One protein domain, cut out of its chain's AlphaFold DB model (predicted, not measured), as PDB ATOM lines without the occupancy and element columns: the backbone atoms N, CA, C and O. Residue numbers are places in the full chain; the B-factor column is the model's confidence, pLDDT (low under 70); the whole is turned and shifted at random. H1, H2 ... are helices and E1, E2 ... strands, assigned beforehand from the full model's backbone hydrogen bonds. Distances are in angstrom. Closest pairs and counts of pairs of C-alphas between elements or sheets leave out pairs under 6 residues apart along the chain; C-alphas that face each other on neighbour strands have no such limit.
ATOM      1  N   GLY A  40     179.546 138.659 151.577       48.91
ATOM      2  CA  GLY A  40     179.560 139.980 150.937       48.91
ATOM      3  C   GLY A  40     179.611 139.979 149.405       48.91
ATOM      4  O   GLY A  40     179.164 140.941 148.786       48.91
ATOM      5  N   ASP A  41     180.089 138.901 148.776       51.34
ATOM      6  CA  ASP A  41     180.184 138.805 147.317       51.34
ATOM      7  C   ASP A  41     178.865 138.381 146.648       51.34
ATOM      8  O   ASP A  41     178.809 138.310 145.414       51.34
ATOM      9  N   SER A  42     177.786 138.102 147.401       54.97
ATOM     10  CA  SER A  42     176.494 137.879 146.750       54.97
ATOM     11  C   SER A  42     175.924 139.196 146.218       54.97
ATOM     12  O   SER A  42     175.546 140.114 146.939       54.97
ATOM     13  N   GLN A  43     175.885 139.299 144.897       58.38
ATOM     14  CA  GLN A  43     175.331 140.442 144.188       58.38
ATOM     15  C   GLN A  43     173.953 140.051 143.674       58.38
ATOM     16  O   GLN A  43     173.804 139.021 143.011       58.38
ATOM     17  N   THR A  44     172.938 140.865 143.951       56.03
ATOM     18  CA  THR A  44     171.696 140.771 143.191       56.03
ATOM     19  C   THR A  44     171.901 141.568 141.911       56.03
ATOM     20  O   THR A  44     171.961 142.796 141.905       56.03
ATOM     21  N   TYR A  45     172.063 140.855 140.800       53.53
ATOM     22  CA  TYR A  45     172.031 141.489 139.493       53.53
ATOM     23  C   TYR A  45     170.564 141.677 139.112       53.53
ATOM     24  O   TYR A  45     169.836 140.705 138.908       53.53
ATOM     25  N   PHE A  46     170.112 142.925 139.037       51.62
ATOM     26  CA  PHE A  46     168.875 143.230 138.333       51.62
ATOM     27  C   PHE A  46     169.188 143.159 136.828       51.62
ATOM     28  O   PHE A  46     169.495 144.176 136.206       51.62
ATOM     29  N   ASP A  47     169.163 141.952 136.242       55.06
ATOM     30  CA  ASP A  47     169.046 141.847 134.785       55.06
ATOM     31  C   ASP A  47     167.583 141.937 134.434       55.06
ATOM     32  O   ASP A  47     166.864 140.975 134.667       55.06
ATOM     33  N   TRP A  48     167.181 143.035 133.814       53.44
ATOM     34  CA  TRP A  48     166.076 142.962 132.868       53.44
ATOM     35  C   TRP A  48     166.383 143.941 131.724       53.44
ATOM     36  O   TRP A  48     165.688 144.929 131.529       53.44
ATOM     37  N   ASP A  49     167.508 143.742 131.032       49.75
ATOM     38  CA  ASP A  49     167.851 144.376 129.745       49.75
ATOM     39  C   ASP A  49     168.051 145.916 129.690       49.75
ATOM     40  O   ASP A  49     168.242 146.444 128.595       49.75
ATOM     41  N   THR A  50     168.038 146.718 130.777       55.12
ATOM     42  CA  THR A  50     168.375 148.170 130.604       55.12
ATOM     43  C   THR A  50     168.864 149.010 131.795       55.12
ATOM     44  O   THR A  50     169.240 150.157 131.572       55.12
ATOM     45  N   VAL A  51     168.918 148.522 133.039       64.81
ATOM     46  CA  VAL A  51     169.156 149.428 134.190       64.81
ATOM     47  C   VAL A  51     170.553 149.336 134.818       64.81
ATOM     48  O   VAL A  51     171.060 150.316 135.345       64.81
ATOM     49  N   GLY A  52     171.247 148.207 134.713       77.50
ATOM     50  CA  GLY A  52     172.696 148.150 134.922       77.50
ATOM     51  C   GLY A  52     173.248 148.462 136.321       77.50
ATOM     52  O   GLY A  52     174.468 148.427 136.432       77.50
ATOM     53  N   LEU A  53     172.437 148.732 137.352       83.94
ATOM     54  CA  LEU A  53     172.900 148.844 138.745       83.94
ATOM     55  C   LEU A  53     173.394 147.491 139.268       83.94
ATOM     56  O   LEU A  53     172.787 146.456 138.988       83.94
ATOM     57  N   ILE A  54     174.455 147.506 140.080       85.19
ATOM     58  CA  ILE A  54     174.905 146.320 140.822       85.19
ATOM     59  C   ILE A  54     174.734 146.607 142.305       85.19
ATOM     60  O   ILE A  54     175.408 147.473 142.864       85.19
ATOM     61  N   ILE A  55     173.807 145.890 142.934       87.12
ATOM     62  CA  ILE A  55     173.432 146.118 144.325       87.12
ATOM     63  C   ILE A  55     173.946 144.932 145.153       87.12
ATOM     64  O   ILE A  55     173.471 143.807 144.972       87.12
ATOM     65  N   PRO A  56     174.930 145.132 146.048       85.62
ATOM     66  CA  PRO A  56     175.344 144.078 146.963       85.62
ATOM     67  C   PRO A  56     174.232 143.822 147.979       85.62
ATOM     68  O   PRO A  56     173.553 144.748 148.426       85.62
ATOM     69  N   ASN A  57     174.036 142.569 148.371       85.00
ATOM     70  CA  ASN A  57     173.006 142.214 149.349       85.00
ATOM     71  C   ASN A  57     173.571 142.043 150.769       85.00
ATOM     72  O   ASN A  57     172.802 141.748 151.681       85.00
ATOM     73  N   ILE A  58     174.882 142.202 150.974       85.31
ATOM     74  CA  ILE A  58     175.561 142.002 152.256       85.31
ATOM     75  C   ILE A  58     176.608 143.102 152.472       85.31
ATOM     76  O   ILE A  58     177.315 143.497 151.548       85.31
ATOM     77  N   ILE A  59     176.702 143.581 153.715       88.88
ATOM     78  CA  ILE A  59     177.776 144.434 154.226       88.88
ATOM     79  C   ILE A  59     178.336 143.868 155.533       88.88
ATOM     80  O   ILE A  59     177.610 143.286 156.346       88.88
ATOM     81  N   THR A  60     179.625 144.093 155.761       87.19
ATOM     82  CA  THR A  60     180.375 143.636 156.929       87.19
ATOM     83  C   THR A  60     181.073 144.805 157.626       87.19
ATOM     84  O   THR A  60     182.280 144.948 157.480       87.19
ATOM     85  N   PRO A  61     180.357 145.664 158.387       90.31
ATOM     86  CA  PRO A  61     180.912 146.878 159.008       90.31
ATOM     87  C   PRO A  61     181.812 146.571 160.228       90.31
ATOM     88  O   PRO A  61     181.540 146.979 161.374       90.31
ATOM     89  N   ASN A  62     182.884 145.816 159.984       86.19
ATOM     90  CA  ASN A  62     183.855 145.292 160.943       86.19
ATOM     91  C   ASN A  62     185.149 146.140 160.998       86.19
ATOM     92  O   ASN A  62     185.911 146.020 161.959       86.19
ATOM     93  N   GLY A  63     185.349 147.055 160.046       87.19
ATOM     94  CA  GLY A  63     186.484 147.970 159.969       87.19
ATOM     95  C   GLY A  63     187.723 147.411 159.267       87.19
ATOM     96  O   GLY A  63     188.812 147.955 159.469       87.19
ATOM     97  N   ASP A  64     187.601 146.339 158.480       84.94
ATOM     98  CA  ASP A  64     188.701 145.756 157.699       84.94
ATOM     99  C   ASP A  64     188.858 146.359 156.285       84.94
ATOM    100  O   ASP A  64     189.738 145.946 155.519       84.94
ATOM    101  N   ALA A  65     188.055 147.383 155.975       85.81
ATOM    102  CA  ALA A  65     187.953 148.083 154.698       85.81
ATOM    103  C   ALA A  65     187.350 147.263 153.545       85.81
ATOM    104  O   ALA A  65     187.431 147.696 152.392       85.81
ATOM    105  N   ARG A  66     186.738 146.107 153.816       83.81
ATOM    106  CA  ARG A  66     186.021 145.292 152.828       83.81
ATOM    107  C   ARG A  66     184.556 145.210 153.205       83.81
ATOM    108  O   ARG A  66     184.228 144.898 154.340       83.81
ATOM    109  N   ASN A  67     183.676 145.524 152.253       83.25
ATOM    110  CA  ASN A  67     182.222 145.481 152.440       83.25
ATOM    111  C   ASN A  67     181.729 146.259 153.683       83.25
ATOM    112  O   ASN A  67     180.608 146.069 154.135       83.25
ATOM    113  N   ASP A  68     182.537 147.179 154.228       89.88
ATOM    114  CA  ASP A  68     182.225 147.973 155.425       89.88
ATOM    115  C   ASP A  68     181.055 148.941 155.204       89.88
ATOM    116  O   ASP A  68     180.459 149.463 156.149       89.88
ATOM    117  N   ARG A  69     180.773 149.232 153.934       93.81
ATOM    118  CA  ARG A  69     179.714 150.120 153.479       93.81
ATOM    119  C   ARG A  69     178.961 149.460 152.344       93.81
ATOM    120  O   ARG A  69     179.500 148.649 151.598       93.81
ATOM    121  N   TRP A  70     177.711 149.858 152.214       94.31
ATOM    122  CA  TRP A  70     176.851 149.462 151.127       94.31
ATOM    123  C   TRP A  70     177.200 150.322 149.917       94.31
ATOM    124  O   TRP A  70     176.833 151.489 149.850       94.31
ATOM    125  N   GLU A  71     178.007 149.784 149.012       92.75
ATOM    126  CA  GLU A  71     178.426 150.474 147.793       92.75
ATOM    127  C   GLU A  71     177.604 149.934 146.622       92.75
ATOM    128  O   GLU A  71     177.732 148.770 146.254       92.75
ATOM    129  N   ILE A  72     176.724 150.766 146.064       91.38
ATOM    130  CA  ILE A  72     175.917 150.407 144.895       91.38
ATOM    131  C   ILE A  72     176.699 150.835 143.654       91.38
ATOM    132  O   ILE A  72     176.902 152.030 143.443       91.38
ATOM    133  N   ASP A  73     177.147 149.877 142.846       88.62
ATOM    134  CA  ASP A  73     177.917 150.178 141.637       88.62
ATOM    135  C   ASP A  73     177.009 150.820 140.582       88.62
ATOM    136  O   ASP A  73     175.844 150.426 140.422       88.62
ATOM    137  N   ARG A  74     177.579 151.764 139.825       89.88
ATOM    138  CA  ARG A  74     176.952 152.497 138.715       89.88
ATOM    139  C   ARG A  74     175.817 153.436 139.116       89.88
ATOM    140  O   ARG A  74     175.175 154.012 138.237       89.88
ATOM    141  N   ILE A  75     175.568 153.624 140.409       91.00
ATOM    142  CA  ILE A  75     174.535 154.547 140.891       91.00
ATOM    143  C   ILE A  75     174.839 156.002 140.508       91.00
ATOM    144  O   ILE A  75     173.925 156.792 140.297       91.00
ATOM    145  N   GLU A  76     176.117 156.331 140.322       90.56
ATOM    146  CA  GLU A  76     176.614 157.642 139.915       90.56
ATOM    147  C   GLU A  76     176.259 158.043 138.474       90.56
ATOM    148  O   GLU A  76     176.411 159.209 138.112       90.56
ATOM    149  N   TYR A  77     175.793 157.109 137.637       90.94
ATOM    150  CA  TYR A  77     175.334 157.425 136.278       90.94
ATOM    151  C   TYR A  77     173.892 157.952 136.235       90.94
ATOM    152  O   TYR A  77     173.444 158.396 135.176       90.94
ATOM    153  N   PHE A  78     173.181 157.924 137.366       90.75
ATOM    154  CA  PHE A  78     171.792 158.362 137.491       90.75
ATOM    155  C   PHE A  78     171.711 159.705 138.218       90.75
ATOM    156  O   PHE A  78     172.474 159.970 139.146       90.75
ATOM    157  N   ASN A  79     170.775 160.568 137.813       89.56
ATOM    158  CA  ASN A  79     170.684 161.925 138.372       89.56
ATOM    159  C   ASN A  79     169.666 162.037 139.513       89.56
ATOM    160  O   ASN A  79     169.882 162.784 140.465       89.56
ATOM    161  N   ASN A  80     168.548 161.313 139.430       92.50
ATOM    162  CA  ASN A  80     167.451 161.421 140.392       92.50
ATOM    163  C   ASN A  80     167.407 160.206 141.315       92.50
ATOM    164  O   ASN A  80     166.441 159.452 141.280       92.50
ATOM    165  N   VAL A  81     168.467 159.999 142.094       95.25
ATOM    166  CA  VAL A  81     168.595 158.853 143.002       95.25
ATOM    167  C   VAL A  81     168.011 159.178 144.376       95.25
ATOM    168  O   VAL A  81     168.368 160.181 144.991       95.25
ATOM    169  N   GLU A  82     167.175 158.296 144.901       96.94
ATOM    170  CA  GLU A  82     166.668 158.322 146.268       96.94
ATOM    171  C   GLU A  82     166.731 156.908 146.842       96.94
ATOM    172  O   GLU A  82     166.157 155.971 146.293       96.94
ATOM    173  N   VAL A  83     167.453 156.746 147.946       96.69
ATOM    174  CA  VAL A  83     167.661 155.463 148.618       96.69
ATOM    175  C   VAL A  83     167.006 155.507 149.980       96.69
ATOM    176  O   VAL A  83     167.323 156.367 150.801       96.69
ATOM    177  N   THR A  84     166.153 154.529 150.248       95.44
ATOM    178  CA  THR A  84     165.530 154.320 151.551       95.44
ATOM    179  C   THR A  84     165.800 152.896 152.011       95.44
ATOM    180  O   THR A  84     165.610 151.952 151.252       95.44
ATOM    181  N   ILE A  85     166.235 152.738 153.261       94.75
ATOM    182  CA  ILE A  85     166.436 151.435 153.903       94.75
ATOM    183  C   ILE A  85     165.586 151.381 155.167       94.75
ATOM    184  O   ILE A  85     165.595 152.312 155.981       94.75
ATOM    185  N   VAL A  86     164.881 150.272 155.350       92.62
ATOM    186  CA  VAL A  86     163.993 150.004 156.479       92.62
ATOM    187  C   VAL A  86     164.377 148.708 157.188       92.62
ATOM    188  O   VAL A  86     164.896 147.769 156.587       92.62
ATOM    189  N   ASP A  87     164.125 148.661 158.489       90.00
ATOM    190  CA  ASP A  87     164.235 147.439 159.293       90.00
ATOM    191  C   ASP A  87     162.991 146.552 159.082       90.00
ATOM    192  O   ASP A  87     161.867 147.051 159.149       90.00
ATOM    193  N   GLU A  88     163.180 145.247 158.845       75.00
ATOM    194  CA  GLU A  88     162.101 144.258 158.653       75.00
ATOM    195  C   GLU A  88     161.124 144.214 159.836       75.00
ATOM    196  O   GLU A  88     159.917 144.041 159.664       75.00
ATOM    197  N   GLY A  89     161.641 144.371 161.060       64.38
ATOM    198  CA  GLY A  89     160.891 144.104 162.289       64.38
ATOM    199  C   GLY A  89     159.928 145.209 162.734       64.38
ATOM    200  O   GLY A  89     159.259 145.046 163.757       64.38
ATOM    201  N   LEU A  90     159.872 146.350 162.036       59.78
ATOM    202  CA  LEU A  90     159.159 147.544 162.496       59.78
ATOM    203  C   LEU A  90     158.490 148.297 161.338       59.78
ATOM    204  O   LEU A  90     159.154 148.888 160.488       59.78
ATOM    205  N   ILE A  91     157.158 148.389 161.376       53.38
ATOM    206  CA  ILE A  91     156.385 149.309 160.527       53.38
ATOM    207  C   ILE A  91     156.947 150.737 160.702       53.38
ATOM    208  O   ILE A  91     156.943 151.276 161.808       53.38
ATOM    209  N   ASN A  92     157.417 151.347 159.606       56.34
ATOM    210  CA  ASN A  92     157.983 152.707 159.508       56.34
ATOM    211  C   ASN A  92     159.378 152.951 160.128       56.34
ATOM    212  O   ASN A  92     159.739 154.100 160.399       56.34
ATOM    213  N   ALA A  93     160.208 151.926 160.336       82.25
ATOM    214  CA  ALA A  93     161.578 152.138 160.809       82.25
ATOM    215  C   ALA A  93     162.563 152.415 159.663       82.25
ATOM    216  O   ALA A  93     163.447 151.603 159.405       82.25
ATOM    217  N   ILE A  94     162.460 153.584 159.021       92.12
ATOM    218  CA  ILE A  94     163.537 154.080 158.150       92.12
ATOM    219  C   ILE A  94     164.820 154.158 158.989       92.12
ATOM    220  O   ILE A  94     164.899 154.897 159.984       92.12
ATOM    221  N   VAL A  95     165.806 153.348 158.613       94.19
ATOM    222  CA  VAL A  95     167.125 153.298 159.253       94.19
ATOM    223  C   VAL A  95     168.148 154.129 158.496       94.19
ATOM    224  O   VAL A  95     169.084 154.639 159.109       94.19
ATOM    225  N   PHE A  96     167.923 154.323 157.198       95.88
ATOM    226  CA  PHE A  96     168.740 155.159 156.339       95.88
ATOM    227  C   PHE A  96     167.886 155.757 155.222       95.88
ATOM    228  O   PHE A  96     166.996 155.099 154.688       95.88
ATOM    229  N   HIS A  97     168.173 157.009 154.889       96.06
ATOM    230  CA  HIS A  97     167.565 157.713 153.775       96.06
ATOM    231  C   HIS A  97     168.597 158.656 153.154       96.06
ATOM    232  O   HIS A  97     169.336 159.325 153.883       96.06
ATOM    233  N   SER A  98     168.656 158.703 151.827       96.31
ATOM    234  CA  SER A  98     169.585 159.553 151.088       96.31
ATOM    235  C   SER A  98     169.008 159.971 149.743       96.31
ATOM    236  O   SER A  98     168.456 159.148 149.022       96.31
ATOM    237  N   ILE A  99     169.205 161.241 149.391       96.06
ATOM    238  CA  ILE A  99     168.986 161.780 148.048       96.06
ATOM    239  C   ILE A  99     170.367 161.930 147.397       96.06
ATOM    240  O   ILE A  99     171.291 162.440 148.028       96.06
ATOM    241  N   GLY A 100     170.524 161.435 146.172       94.44
ATOM    242  CA  GLY A 100     171.776 161.412 145.405       94.44
ATOM    243  C   GLY A 100     172.786 160.335 145.823       94.44
ATOM    244  O   GLY A 100     173.741 160.094 145.096       94.44
ATOM    245  N   TYR A 101     172.589 159.678 146.972       95.44
ATOM    246  CA  TYR A 101     173.478 158.634 147.504       95.44
ATOM    247  C   TYR A 101     174.955 159.052 147.669       95.44
ATOM    248  O   TYR A 101     175.867 158.240 147.553       95.44
ATOM    249  N   GLU A 102     175.211 160.322 148.012       90.81
ATOM    250  CA  GLU A 102     176.577 160.858 148.190       90.81
ATOM    251  C   GLU A 102     177.364 160.180 149.324       90.81
ATOM    252  O   GLU A 102     178.598 160.186 149.343       90.81
ATOM    253  N   LYS A 103     176.648 159.618 150.305       92.00
ATOM    254  CA  LYS A 103     177.228 158.886 151.426       92.00
ATOM    255  C   LYS A 103     176.645 157.483 151.479       92.00
ATOM    256  O   LYS A 103     175.494 157.307 151.871       92.00
ATOM    257  N   MET A 104     177.491 156.504 151.187       95.31
ATOM    258  CA  MET A 104     177.178 155.088 151.340       95.31
ATOM    259  C   MET A 104     176.780 154.753 152.777       95.31
ATOM    260  O   MET A 104     177.347 155.281 153.743       95.31
ATOM    261  N   TRP A 105     175.812 153.854 152.913       96.81
ATOM    262  CA  TRP A 105     175.344 153.408 154.216       96.81
ATOM    263  C   TRP A 105     176.345 152.444 154.855       96.81
ATOM    264  O   TRP A 105     176.816 151.518 154.214       96.81
ATOM    265  N   ASP A 106     176.666 152.639 156.126       95.19
ATOM    266  CA  ASP A 106     177.676 151.877 156.876       95.19
ATOM    267  C   ASP A 106     177.052 150.904 157.893       95.19
ATOM    268  O   ASP A 106     177.675 150.528 158.886       95.19
ATOM    269  N   GLY A 107     175.779 150.547 157.702       94.19
ATOM    270  CA  GLY A 107     175.048 149.707 158.651       94.19
ATOM    271  C   GLY A 107     174.736 150.414 159.975       94.19
ATOM    272  O   GLY A 107     174.550 149.762 161.006       94.19
ATOM    273  N   THR A 108     174.695 151.752 159.988       94.00
ATOM    274  CA  THR A 108     174.348 152.535 161.180       94.00
ATOM    275  C   THR A 108     173.033 153.297 161.032       94.00
ATOM    276  O   THR A 108     172.587 153.628 159.934       94.00
ATOM    277  N   ARG A 109     172.410 153.615 162.171       92.94
ATOM    278  CA  ARG A 109     171.304 154.573 162.284       92.94
ATOM    279  C   ARG A 109     171.664 155.608 163.336       92.94
ATOM    280  O   ARG A 109     171.911 155.258 164.491       92.94
ATOM    281  N   ASN A 110     171.693 156.884 162.956       90.81
ATOM    282  CA  ASN A 110     172.099 157.987 163.839       90.81
ATOM    283  C   ASN A 110     173.467 157.739 164.514       90.81
ATOM    284  O   ASN A 110     173.635 157.986 165.708       90.81
ATOM    285  N   GLY A 111     174.422 157.178 163.762       91.38
ATOM    286  CA  GLY A 111     175.774 156.863 164.238       91.38
ATOM    287  C   GLY A 111     175.877 155.639 165.154       91.38
ATOM    288  O   GLY A 111     176.965 155.331 165.633       91.38
ATOM    289  N   LYS A 112     174.773 154.927 165.414       91.94
ATOM    290  CA  LYS A 112     174.778 153.671 166.174       91.94
ATOM    291  C   LYS A 112     174.750 152.486 165.221       91.94
ATOM    292  O   LYS A 112     173.894 152.449 164.339       91.94
ATOM    293  N   LYS A 113     175.648 151.517 165.430       91.88
ATOM    294  CA  LYS A 113     175.637 150.247 164.691       91.88
ATOM    295  C   LYS A 113     174.295 149.547 164.874       91.88
ATOM    296  O   LYS A 113     173.780 149.464 165.993       91.88
ATOM    297  N   LEU A 114     173.736 149.089 163.764       91.50
ATOM    298  CA  LEU A 114     172.544 148.260 163.751       91.50
ATOM    299  C   LEU A 114     172.914 146.804 164.041       91.50
ATOM    300  O   LEU A 114     174.091 146.451 164.125       91.50
ATOM    301  N   LYS A 115     171.896 145.984 164.291       89.50
ATOM    302  CA  LYS A 115     172.093 144.567 164.592       89.50
ATOM    303  C   LYS A 115     172.343 143.801 163.299       89.50
ATOM    304  O   LYS A 115     171.845 144.192 162.248       89.50
ATOM    305  N   ASP A 116     173.038 142.680 163.414       86.69
ATOM    306  CA  ASP A 116     173.105 141.711 162.327       86.69
ATOM    307  C   ASP A 116     171.690 141.251 161.959       86.69
ATOM    308  O   ASP A 116     170.872 140.951 162.838       86.69
ATOM    309  N   GLY A 117     171.400 141.208 160.664       85.00
ATOM    310  CA  GLY A 117     170.057 140.930 160.175       85.00
ATOM    311  C   GLY A 117     169.780 141.528 158.805       85.00
ATOM    312  O   GLY A 117     170.666 142.095 158.164       85.00
ATOM    313  N   LYS A 118     168.529 141.372 158.371       87.19
ATOM    314  CA  LYS A 118     168.041 141.794 157.063       87.19
ATOM    315  C   LYS A 118     167.383 143.168 157.146       87.19
ATOM    316  O   LYS A 118     166.545 143.420 158.009       87.19
ATOM    317  N   TYR A 119     167.745 144.024 156.204       90.88
ATOM    318  CA  TYR A 119     167.197 145.359 156.026       90.88
ATOM    319  C   TYR A 119     166.698 145.491 154.597       90.88
ATOM    320  O   TYR A 119     167.379 145.089 153.660       90.88
ATOM    321  N   PHE A 120     165.503 146.032 154.414       90.56
ATOM    322  CA  PHE A 120     164.890 146.149 153.096       90.56
ATOM    323  C   PHE A 120     165.192 147.509 152.507       90.56
ATOM    324  O   PHE A 120     165.177 148.503 153.227       90.56
ATOM    325  N   TYR A 121     165.448 147.557 151.206       92.31
ATOM    326  CA  TYR A 121     165.685 148.809 150.510       92.31
ATOM    327  C   TYR A 121     164.645 149.063 149.424       92.31
ATOM    328  O   TYR A 121     164.125 148.138 148.794       92.31
ATOM    329  N   GLU A 122     164.417 150.347 149.181       92.06
ATOM    330  CA  GLU A 122     163.822 150.890 147.969       92.06
ATOM    331  C   GLU A 122     164.784 151.943 147.410       92.06
ATOM    332  O   GLU A 122     165.233 152.837 148.134       92.06
ATOM    333  N   ILE A 123     165.131 151.809 146.134       93.06
ATOM    334  CA  ILE A 123     165.983 152.740 145.398       93.06
ATOM    335  C   ILE A 123     165.148 153.257 144.234       93.06
ATOM    336  O   ILE A 123     164.831 152.497 143.319       93.06
ATOM    337  N   ASN A 124     164.807 154.538 144.262       93.62
ATOM    338  CA  ASN A 124     164.185 155.228 143.141       93.62
ATOM    339  C   ASN A 124     165.277 155.954 142.352       93.62
ATOM    340  O   ASN A 124     166.099 156.648 142.942       93.62
ATOM    341  N   PHE A 125     165.330 155.764 141.036       92.62
ATOM    342  CA  PHE A 125     166.343 156.378 140.174       92.62
ATOM    343  C   PHE A 125     165.797 156.577 138.759       92.62
ATOM    344  O   PHE A 125     165.310 155.640 138.136       92.62
ATOM    345  N   ASP A 126     165.840 157.813 138.255       91.38
ATOM    346  CA  ASP A 126     165.450 158.193 136.883       91.38
ATOM    347  C   ASP A 126     164.128 157.562 136.376       91.38
ATOM    348  O   ASP A 126     163.990 157.192 135.214       91.38
ATOM    349  N   GLY A 127     163.125 157.465 137.258       89.62
ATOM    350  CA  GLY A 127     161.796 156.918 136.943       89.62
ATOM    351  C   GLY A 127     161.659 155.399 137.104       89.62
ATOM    352  O   GLY A 127     160.585 154.857 136.843       89.62
ATOM    353  N   HIS A 128     162.710 154.720 137.557       89.81
ATOM    354  CA  HIS A 128     162.723 153.305 137.904       89.81
ATOM    355  C   HIS A 128     162.768 153.108 139.421       89.81
ATOM    356  O   HIS A 128     163.238 153.973 140.162       89.81
ATOM    357  N   THR A 129     162.328 151.932 139.865       90.19
ATOM    358  CA  THR A 129     162.372 151.521 141.270       90.19
ATOM    359  C   THR A 129     163.006 150.139 141.372       90.19
ATOM    360  O   THR A 129     162.548 149.196 140.725       90.19
ATOM    361  N   ALA A 130     164.040 150.009 142.203       87.81
ATOM    362  CA  ALA A 130     164.615 148.730 142.603       87.81
ATOM    363  C   ALA A 130     164.304 148.465 144.076       87.81
ATOM    364  O   ALA A 130     164.496 149.328 144.933       87.81
ATOM    365  N   THR A 131     163.855 147.250 144.376       87.00
ATOM    366  CA  THR A 131     163.578 146.801 145.741       87.00
ATOM    367  C   THR A 131     164.328 145.513 146.034       87.00
ATOM    368  O   THR A 131     164.681 144.749 145.134       87.00
ATOM    369  N   GLY A 132     164.611 145.284 147.308       86.56
ATOM    370  CA  GLY A 132     165.339 144.106 147.749       86.56
ATOM    371  C   GLY A 132     165.730 144.219 149.207       86.56
ATOM    372  O   GLY A 132     165.075 144.912 149.989       86.56
ATOM    373  N   TYR A 133     166.797 143.522 149.574       86.69
ATOM    374  CA  TYR A 133     167.341 143.576 150.918       86.69
ATOM    375  C   TYR A 133     168.866 143.621 150.911       86.69
ATOM    376  O   TYR A 133     169.525 143.090 150.019       86.69
ATOM    377  N   VAL A 134     169.398 144.247 151.951       88.94
ATOM    378  CA  VAL A 134     170.801 144.258 152.331       88.94
ATOM    379  C   VAL A 134     170.915 143.709 153.751       88.94
ATOM    380  O   VAL A 134     170.097 143.998 154.625       88.94
ATOM    381  N   CYS A 135     171.923 142.892 153.987       88.00
ATOM    382  CA  CYS A 135     172.175 142.251 155.257       88.00
ATOM    383  C   CYS A 135     173.413 142.813 155.940       88.00
ATOM    384  O   CYS A 135     174.418 143.082 155.291       88.00
ATOM    385  N   ILE A 136     173.351 142.932 157.264       88.62
ATOM    386  CA  ILE A 136     174.490 143.310 158.102       88.62
ATOM    387  C   ILE A 136     175.068 142.058 158.767       88.62
ATOM    388  O   ILE A 136     174.320 141.312 159.402       88.62
ATOM    389  N   PHE A 137     176.391 141.884 158.680       84.50
ATOM    390  CA  PHE A 137     177.159 140.886 159.434       84.50
ATOM    391  C   PHE A 137     178.398 141.508 160.077       84.50
ATOM    392  O   PHE A 137     179.369 141.842 159.406       84.50
ATOM    393  N   THR A 138     178.393 141.682 161.396       71.81
ATOM    394  CA  THR A 138     179.495 142.358 162.103       71.81
ATOM    395  C   THR A 138     180.649 141.435 162.498       71.81
ATOM    396  O   THR A 138     181.718 141.933 162.858       71.81
ATOM    397  N   VAL A 139     180.469 140.114 162.411       65.31
ATOM    398  CA  VAL A 139     181.492 139.114 162.738       65.31
ATOM    399  C   VAL A 139     181.608 138.113 161.586       65.31
ATOM    400  O   VAL A 139     180.605 137.566 161.137       65.31
ATOM    401  N   MET A 140     182.838 137.930 161.096       59.59
ATOM    402  CA  MET A 140     183.227 136.870 160.164       59.59
ATOM    403  C   MET A 140     184.372 136.059 160.781       59.59
ATOM    404  O   MET A 140     185.549 136.250 160.476       59.59
ATOM    405  N   ASP A 141     184.039 135.177 161.707       54.94
ATOM    406  CA  ASP A 141     184.910 134.152 162.246       54.94
ATOM    407  C   ASP A 141     184.976 132.969 161.264       54.94
ATOM    408  O   ASP A 141     183.976 132.323 160.922       54.94
ATOM    409  N   LEU A 142     186.196 132.682 160.801       51.53
ATOM    410  CA  LEU A 142     186.543 131.864 159.625       51.53
ATOM    411  C   LEU A 142     186.083 130.389 159.674       51.53
ATOM    412  O   LEU A 142     186.405 129.616 158.772       51.53
ATOM    413  N   LYS A 143     185.370 129.952 160.718       54.28
ATOM    414  CA  LYS A 143     184.924 128.558 160.902       54.28
ATOM    415  C   LYS A 143     183.456 128.368 161.285       54.28
ATOM    416  O   LYS A 143     183.013 127.220 161.293       54.28
ATOM    417  N   HIS A 144     182.709 129.423 161.608       52.47
ATOM    418  CA  HIS A 144     181.291 129.312 161.994       52.47
ATOM    419  C   HIS A 144     180.365 130.242 161.202       52.47
ATOM    420  O   HIS A 144     179.173 129.953 161.089       52.47
ATOM    421  N   ASP A 145     180.903 131.282 160.564       58.00
ATOM    422  CA  ASP A 145     180.070 132.418 160.160       58.00
ATOM    423  C   ASP A 145     179.540 132.325 158.722       58.00
ATOM    424  O   ASP A 145     178.526 132.937 158.395       58.00
ATOM    425  N   TYR A 146     180.120 131.456 157.884       59.78
ATOM    426  CA  TYR A 146     179.628 131.199 156.521       59.78
ATOM    427  C   TYR A 146     178.209 130.596 156.508       59.78
ATOM    428  O   TYR A 146     177.321 131.080 155.807       59.78
ATOM    429  N   TRP A 147     177.957 129.577 157.340       61.59
ATOM    430  CA  TRP A 147     176.636 128.936 157.444       61.59
ATOM    431  C   TRP A 147     175.599 129.820 158.138       61.59
ATOM    432  O   TRP A 147     174.406 129.740 157.838       61.59
ATOM    433  N   ASP A 148     176.031 130.679 159.058       66.81
ATOM    434  CA  ASP A 148     175.172 131.694 159.665       66.81
ATOM    435  C   ASP A 148     174.760 132.761 158.655       66.81
ATOM    436  O   ASP A 148     173.595 133.170 158.639       66.81
ATOM    437  N   CYS A 149     175.685 133.149 157.777       64.56
ATOM    438  CA  CYS A 149     175.410 134.090 156.710       64.56
ATOM    439  C   CYS A 149     174.409 133.534 155.690       64.56
ATOM    440  O   CYS A 149     173.378 134.159 155.432       64.56
ATOM    441  N   LEU A 150     174.633 132.305 155.206       63.16
ATOM    442  CA  LEU A 150     173.712 131.632 154.288       63.16
ATOM    443  C   LEU A 150     172.304 131.476 154.882       63.16
ATOM    444  O   LEU A 150     171.318 131.757 154.209       63.16
ATOM    445  N   ARG A 151     172.181 131.093 156.159       67.06
ATOM    446  CA  ARG A 151     170.862 130.915 156.793       67.06
ATOM    447  C   ARG A 151     170.091 132.216 156.995       67.06
ATOM    448  O   ARG A 151     168.864 132.198 156.946       67.06
ATOM    449  N   LYS A 152     170.783 133.319 157.288       67.81
ATOM    450  CA  LYS A 152     170.141 134.607 157.590       67.81
ATOM    451  C   LYS A 152     169.868 135.428 156.326       67.81
ATOM    452  O   LYS A 152     168.884 136.168 156.295       67.81
ATOM    453  N   CYS A 153     170.720 135.300 155.306       68.69
ATOM    454  CA  CYS A 153     170.811 136.289 154.231       68.69
ATOM    455  C   CYS A 153     170.932 135.745 152.812       68.69
ATOM    456  O   CYS A 153     170.809 136.540 151.884       68.69
ATOM    457  N   ALA A 154     171.093 134.434 152.603       63.38
ATOM    458  CA  ALA A 154     170.904 133.900 151.259       63.38
ATOM    459  C   ALA A 154     169.411 133.967 150.872       63.38
ATOM    460  O   ALA A 154     168.537 133.725 151.717       63.38
TER     461      ALA A 154
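AT A GLANCE: This is residues 40 to 154 of the 165 residues of an uncharacterized protein of Bacteroidetes bacterium 4572_114 (UniProt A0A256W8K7). A twisted sheet of four antiparallel strands, E4 - E3 - E5 - E6, forms a wall, with residues 69 to 75 and 101 to 107 of two long unnamed stretches over one of its faces. A small hairpin, E1 and E2, sits beyond the E6 edge, and a short helix, H1, only grazes the sheet near the first residues of E5 and the last of E6. The printed part has 115 residues, with six named strands and then one named helix along the chain; under half of the residues are in named elements, and the class is mostly strand. The whole is compact, with a radius of gyration of the C-alphas of 14.0 A and spans of 43 by 31 by 27 A.

HOW THE PARTS SIT: Start with E1, residues 43 to 45, and E2, residues 54 to 56, an antiparallel hairpin at 149 degrees; look for N 44 and O 55, 3.2 A apart. Beyond E2, residues 58 to 59 make a short parallel pairing with residues 135 to 136 of E6, residues 128 to 136; the closest C-alphas of E2 and E6, those of Pro 56 and Val 134, are 7.0 A apart. Next come E3, residues 81 to 87, and E4, residues 94 to 99, an antiparallel hairpin at 176 degrees, with N 83 and O 98 at 2.8 A. E5, residues 117 to 125, is the antiparallel neighbour of E3 at 159 degrees, with N 84 and O 122 at 2.9 A. E5 and E6 are a hairpin at 158 degrees, with N 121 and O 132 at 2.9 A. E4 and E6 are the edge strands and are apart. H1, residues 145 to 153, only grazes the sheet with its residues 149 to 153; its closest C-alphas to E6 are Cys 153 and Cys 135, 6.2 A apart. In H1 every O i to N i+4 pair is within hydrogen-bond range.

IN THESE COORDINATES: Find C-alpha 43 at (175.331, 140.442, 144.188), where E1 begins; E1 is 5.8 A long and E2 6.6 A. E3 measures 20.4 A and E4 13.8 A. From C-alpha 117 at (170.057, 140.930, 160.175), E5 runs 25.5 A, and E6 measures 25.4 A. H1 runs 11.7 A to C-alpha 153 at (170.811, 136.289, 154.231).

THE WHOLE: The two C-alphas farthest apart are those of Gly 127 and Lys 143, 43.7 A. The printed part has no cut. The links E2 to E3 and E4 to E5 are long, and E5 to E6 is tight. Look in the B-factor column for pLDDT under 70 at residues 40 to 51, 89 to 92 and 139 to 154; the mean of the printed part is 81.1.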